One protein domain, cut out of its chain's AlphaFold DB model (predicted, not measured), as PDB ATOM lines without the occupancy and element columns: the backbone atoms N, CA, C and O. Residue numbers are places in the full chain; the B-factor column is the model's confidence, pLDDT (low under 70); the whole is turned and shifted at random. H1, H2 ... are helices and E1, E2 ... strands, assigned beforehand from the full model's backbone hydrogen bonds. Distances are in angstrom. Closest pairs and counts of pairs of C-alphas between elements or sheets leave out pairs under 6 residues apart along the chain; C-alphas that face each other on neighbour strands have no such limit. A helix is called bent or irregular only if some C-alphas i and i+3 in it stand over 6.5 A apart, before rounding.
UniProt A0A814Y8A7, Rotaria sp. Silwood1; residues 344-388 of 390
ATOM      1  N   SER A 344      94.374 194.106 199.290       47.81
ATOM      2  CA  SER A 344      95.443 193.767 198.329       47.81
ATOM      3  C   SER A 344      95.845 194.956 197.450       47.81
ATOM      4  O   SER A 344      94.995 195.534 196.771       47.81
ATOM      5  N   ILE A 345      97.144 195.273 197.397       50.12
ATOM      6  CA  ILE A 345      97.716 196.220 196.430       50.12
ATOM      7  C   ILE A 345      97.698 195.549 195.049       50.12
ATOM      8  O   ILE A 345      98.234 194.451 194.873       50.12
ATOM      9  N   LYS A 346      97.005 196.180 194.096       55.31
ATOM     10  CA  LYS A 346      96.833 195.697 192.720       55.31
ATOM     11  C   LYS A 346      97.964 196.249 191.850       55.31
ATOM     12  O   LYS A 346      98.205 197.454 191.870       55.31
ATOM     13  N   SER A 347      98.625 195.393 191.075       55.06
ATOM     14  CA  SER A 347      99.547 195.814 190.016       55.06
ATOM     15  C   SER A 347      99.118 195.156 188.709       55.06
ATOM     16  O   SER A 347      99.203 193.932 188.594       55.06
ATOM     17  N   ASP A 348      98.651 195.942 187.742       51.94
ATOM     18  CA  ASP A 348      98.287 195.419 186.426       51.94
ATOM     19  C   ASP A 348      99.560 195.099 185.635       51.94
ATOM     20  O   ASP A 348     100.433 195.950 185.459       51.94
ATOM     21  N   PHE A 349      99.679 193.859 185.163       53.97
ATOM     22  CA  PHE A 349     100.763 193.442 184.275       53.97
ATOM     23  C   PHE A 349     100.141 192.985 182.957       53.97
ATOM     24  O   PHE A 349      99.506 191.936 182.914       53.97
ATOM     25  N   ASN A 350     100.266 193.782 181.890       58.59
ATOM     26  CA  ASN A 350      99.720 193.477 180.556       58.59
ATOM     27  C   ASN A 350      98.233 193.046 180.554       58.59
ATOM     28  O   ASN A 350      97.866 192.076 179.897       58.59
ATOM     29  N   GLY A 351      97.376 193.725 181.327       63.19
ATOM     30  CA  GLY A 351      95.942 193.395 181.428       63.19
ATOM     31  C   GLY A 351      95.617 192.178 182.308       63.19
ATOM     32  O   GLY A 351      94.451 191.819 182.464       63.19
ATOM     33  N   ILE A 352      96.626 191.555 182.921       72.31
ATOM     34  CA  ILE A 352      96.476 190.436 183.851       72.31
ATOM     35  C   ILE A 352      96.440 190.989 185.271       72.31
ATOM     36  O   ILE A 352      97.366 191.677 185.714       72.31
ATOM     37  N   ARG A 353      95.381 190.643 186.008       78.50
ATOM     38  CA  ARG A 353      95.257 190.986 187.425       78.50
ATOM     39  C   ARG A 353      96.191 190.105 188.245       78.50
ATOM     40  O   ARG A 353      95.931 188.917 188.444       78.50
ATOM     41  N   ILE A 354      97.269 190.708 188.728       85.88
ATOM     42  CA  ILE A 354      98.236 190.082 189.622       85.88
ATOM     43  C   ILE A 354      98.265 190.887 190.923       85.88
ATOM     44  O   ILE A 354      98.257 192.118 190.910       85.88
ATOM     45  N   VAL A 355      98.278 190.191 192.057       88.19
ATOM     46  CA  VAL A 355      98.249 190.820 193.385       88.19
ATOM     47  C   VAL A 355      99.484 190.448 194.195       88.19
ATOM     48  O   VAL A 355      99.990 189.329 194.103       88.19
ATOM     49  N   ASP A 356      99.974 191.394 194.995       85.88
ATOM     50  CA  ASP A 356     101.178 191.195 195.812       85.88
ATOM     51  C   ASP A 356     100.887 190.392 197.084       85.88
ATOM     52  O   ASP A 356     101.683 189.554 197.497       85.88
ATOM     53  N   ASN A 357      99.706 190.600 197.671       85.69
ATOM     54  CA  ASN A 357      99.246 189.914 198.872       85.69
ATOM     55  C   ASN A 357      97.806 189.437 198.697       85.69
ATOM     56  O   ASN A 357      96.986 190.115 198.080       85.69
ATOM     57  N   ILE A 358      97.500 188.285 199.289       87.69
ATOM     58  CA  ILE A 358      96.165 187.683 199.291       87.69
ATOM     59  C   ILE A 358      95.755 187.305 200.704       87.69
ATOM     60  O   ILE A 358      96.587 186.914 201.525       87.69
ATOM     61  N   ASN A 359      94.454 187.388 200.975       87.50
ATOM     62  CA  ASN A 359      93.890 186.868 202.210       87.50
ATOM     63  C   ASN A 359      94.169 185.347 202.289       87.50
ATOM     64  O   ASN A 359      93.859 184.627 201.332       87.50
ATOM     65  N   PRO A 360      94.730 184.830 203.403       86.44
ATOM     66  CA  PRO A 360      94.966 183.398 203.584       86.44
ATOM     67  C   PRO A 360      93.739 182.515 203.312       86.44
ATOM     68  O   PRO A 360      93.910 181.385 202.857       86.44
ATOM     69  N   ALA A 361      92.522 183.029 203.530       84.88
ATOM     70  CA  ALA A 361      91.271 182.305 203.305       84.88
ATOM     71  C   ALA A 361      91.037 181.913 201.833       84.88
ATOM     72  O   ALA A 361      90.543 180.822 201.563       84.88
ATOM     73  N   ILE A 362      91.450 182.757 200.880       86.62
ATOM     74  CA  ILE A 362      91.232 182.544 199.435       86.62
ATOM     75  C   ILE A 362      92.484 182.037 198.715       86.62
ATOM     76  O   ILE A 362      92.506 181.921 197.492       86.62
ATOM     77  N   ARG A 363      93.543 181.690 199.460       87.75
ATOM     78  CA  ARG A 363      94.857 181.327 198.908       87.75
ATOM     79  C   ARG A 363      94.824 180.174 197.908       87.75
ATOM     80  O   ARG A 363      95.648 180.145 197.002       87.75
ATOM     81  N   LYS A 364      93.868 179.254 198.042       90.31
ATOM     82  CA  LYS A 364      93.706 178.106 197.135       90.31
ATOM     83  C   LYS A 364      93.290 178.513 195.717       90.31
ATOM     84  O   LYS A 364      93.638 177.811 194.773       90.31
ATOM     85  N   SER A 365      92.621 179.657 195.566       92.25
ATOM     86  CA  SER A 365      92.156 180.190 194.279       92.25
ATOM     87  C   SER A 365      93.231 180.946 193.495       92.25
ATOM     88  O   SER A 365      92.962 181.436 192.399       92.25
ATOM     89  N   TYR A 366      94.456 181.028 194.023       93.81
ATOM     90  CA  TYR A 366      95.564 181.740 193.396       93.81
ATOM     91  C   TYR A 366      96.778 180.832 193.215       93.81
ATOM     92  O   TYR A 366      97.152 180.069 194.103       93.81
ATOM     93  N   PHE A 367      97.447 180.980 192.079       94.00
ATOM     94  CA  PHE A 367      98.790 180.476 191.859       94.00
ATOM     95  C   PHE A 367      99.821 181.443 192.424       94.00
ATOM     96  O   PHE A 367      99.699 182.658 192.275       94.00
ATOM     97  N   LYS A 368     100.877 180.896 193.026       92.56
ATOM     98  CA  LYS A 368     102.064 181.658 193.413       92.56
ATOM     99  C   LYS A 368     103.024 181.699 192.225       92.56
ATOM    100  O   LYS A 368     103.503 180.653 191.800       92.56
ATOM    101  N   VAL A 369     103.319 182.888 191.711       91.06
ATOM    102  CA  VAL A 369     104.207 183.098 190.557       91.06
ATOM    103  C   VAL A 369     105.372 184.007 190.941       91.06
ATOM    104  O   VAL A 369     105.229 184.893 191.782       91.06
ATOM    105  N   LYS A 370     106.548 183.777 190.353       90.31
ATOM    106  CA  LYS A 370     107.740 184.607 190.573       90.31
ATOM    107  C   LYS A 370     107.934 185.519 189.361       90.31
ATOM    108  O   LYS A 370     108.180 185.024 188.266       90.31
ATOM    109  N   ILE A 371     107.819 186.833 189.551       86.88
ATOM    110  CA  ILE A 371     107.986 187.848 188.497       86.88
ATOM    111  C   ILE A 371     109.024 188.859 188.979       86.88
ATOM    112  O   ILE A 371     108.819 189.498 190.010       86.88
ATOM    113  N   ASN A 372     110.126 189.015 188.236       86.25
ATOM    114  CA  ASN A 372     111.230 189.930 188.569       86.25
ATOM    115  C   ASN A 372     111.710 189.770 190.025       86.25
ATOM    116  O   ASN A 372     111.759 190.734 190.783       86.25
ATOM    117  N   ASP A 373     111.957 188.522 190.430       88.25
ATOM    118  CA  ASP A 373     112.330 188.111 191.791       88.25
ATOM    119  C   ASP A 373     111.316 188.349 192.917       88.25
ATOM    120  O   ASP A 373     111.497 187.830 194.019       88.25
ATOM    121  N   ASN A 374     110.185 188.984 192.620       89.06
ATOM    122  CA  ASN A 374     109.092 189.163 193.561       89.06
ATOM    123  C   ASN A 374     108.071 188.028 193.452       89.06
ATOM    124  O   ASN A 374     107.707 187.576 192.364       89.06
ATOM    125  N   ILE A 375     107.592 187.573 194.608       89.56
ATOM    126  CA  ILE A 375     106.466 186.646 194.688       89.56
ATOM    127  C   ILE A 375     105.194 187.445 194.450       89.56
ATOM    128  O   ILE A 375     104.927 188.412 195.157       89.56
ATOM    129  N   LYS A 376     104.397 186.994 193.491       91.88
ATOM    130  CA  LYS A 376     103.082 187.540 193.190       91.88
ATOM    131  C   LYS A 376     102.047 186.419 193.107       91.88
ATOM    132  O   LYS A 376     102.397 185.238 193.030       91.88
ATOM    133  N   TYR A 377     100.773 186.786 193.124       92.00
ATOM    134  CA  TYR A 377      99.660 185.844 193.085       92.00
ATOM    135  C   TYR A 377      98.759 186.105 191.878       92.00
ATOM    136  O   TYR A 377      98.293 187.224 191.665       92.00
ATOM    137  N   LEU A 378      98.511 185.054 191.099       91.81
ATOM    138  CA  LEU A 378      97.663 185.062 189.908       91.81
ATOM    139  C   LEU A 378      96.398 184.254 190.186       91.81
ATOM    140  O   LEU A 378      96.494 183.093 190.576       91.81
ATOM    141  N   HIS A 379      95.219 184.831 189.970       93.12
ATOM    142  CA  HIS A 379      93.975 184.088 190.160       93.12
ATOM    143  C   HIS A 379      93.846 182.957 189.126       93.12
ATOM    144  O   HIS A 379      94.112 183.156 187.938       93.12
ATOM    145  N   LYS A 380      93.398 181.773 189.557       93.50
ATOM    146  CA  LYS A 380      93.289 180.581 188.697       93.50
ATOM    147  C   LYS A 380      92.343 180.783 187.510       93.50
ATOM    148  O   LYS A 380      92.655 180.346 186.410       93.50
ATOM    149  N   GLN A 381      91.253 181.536 187.682       92.00
ATOM    150  CA  GLN A 381      90.370 181.897 186.559       92.00
ATOM    151  C   GLN A 381      91.083 182.767 185.512       92.00
ATOM    152  O   GLN A 381      90.860 182.595 184.317       92.00
ATOM    153  N   SER A 382      91.953 183.688 185.942       89.62
ATOM    154  CA  SER A 382      92.716 184.540 185.021       89.62
ATOM    155  C   SER A 382      93.738 183.725 184.228       89.62
ATOM    156  O   SER A 382      93.970 184.013 183.057       89.62
ATOM    157  N   ALA A 383      94.292 182.665 184.826       88.69
ATOM    158  CA  ALA A 383      95.158 181.721 184.123       88.69
ATOM    159  C   ALA A 383      94.438 181.009 182.963       88.69
ATOM    160  O   ALA A 383      95.025 180.859 181.894       88.69
ATOM    161  N   CYS A 384      93.158 180.650 183.122       88.00
ATOM    162  CA  CYS A 384      92.361 180.046 182.047       88.00
ATOM    163  C   CYS A 384      92.205 180.957 180.821       88.00
ATOM    164  O   CYS A 384      92.067 180.465 179.703       88.00
ATOM    165  N   TRP A 385      92.213 182.277 181.012       83.81
ATOM    166  CA  TRP A 385      92.068 183.235 179.912       83.81
ATOM    167  C   TRP A 385      93.364 183.419 179.126       83.81
ATOM    168  O   TRP A 385      93.313 183.621 177.917       83.81
ATOM    169  N   LEU A 386      94.514 183.299 179.792       78.44
ATOM    170  CA  LEU A 386      95.821 183.497 179.165       78.44
ATOM    171  C   LEU A 386      96.099 182.499 178.048       78.44
ATOM    172  O   LEU A 386      96.583 182.878 176.987       78.44
ATOM    173  N   HIS A 387      95.733 181.241 178.265       66.38
ATOM    174  CA  HIS A 387      95.956 180.184 177.286       66.38
ATOM    175  C   HIS A 387      94.939 180.156 176.139       66.38
ATOM    176  O   HIS A 387      95.060 179.335 175.241       66.38
ATOM    177  N   ARG A 388      93.966 181.077 176.123       58.41
ATOM    178  CA  ARG A 388      93.039 181.245 174.995       58.41
ATOM    179  C   ARG A 388      93.612 182.127 173.877       58.41
ATOM    180  O   ARG A 388      93.045 182.158 172.792       58.41
TER     181      ARG A 388
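Overview. This is residues 344 to 388 of the 390 residues of a protein of Rotaria sp. Silwood1 (UniProt A0A814Y8A7). Two strand hairpins, E1-E2 and E3-E4, join through E2 and E4 into one strongly twisted sheet, with short helices H1 and H2 at its margin. The printed part has 45 residues, with E1, E2, H1, E3, E4, H2 along the chain; the sheet order is E1 E2 E4 E3, all antiparallel, the class mixed. It is compact, radius of gyration of the C-alphas 10.1 A, spanning 29 by 22 by 16 A.

Arrangement. Look first at inner strands E2, residues 352 to 355, and E4, residues 374 to 379: N 377 and O 355, 2.8 A apart, are within hydrogen-bond range. E1, residues 346 to 349, forms a hairpin with E2 (N 352 and O 349, 2.9 A); E3, residues 366 to 371, forms one with E4 (N 369 and O 376, 2.8 A). H1, residues 360 to 365, only grazes the sheet; E2, H1, E3 make a split strand-helix-strand unit, two strands of one sheet with a helix between them in the chain and E4 between them in the sheet, its crossover right-handed. H2, residues 380 to 386, only grazes the sheet; its closest C-alphas to E2, Ser 382 and Ile 352, are 7.1 A apart. Within range are 0 of 2 O i to N i+4 pairs in H1, beside 2 of 3 O i to N i+3, and 2 of 3 O i to N i+4 in H2.

Along the chain. Find C-alpha 346, where E1 begins, at (96.833, 195.697, 192.720). E3 runs 14.7 A, E4 16.3 A. H1 is irregular: C-alphas 361 and 364 are 7.9 A apart. H2 ends at C-alpha 386, (95.821, 183.497, 179.165).

Size, cuts and confidence. The printed part has no cut, and its links are tight. The two C-alphas farthest apart, Pro 360 and Arg 388, are 28.7 A apart. Model pLDDT is under 70 at residues 344 to 351 and 387 to 388.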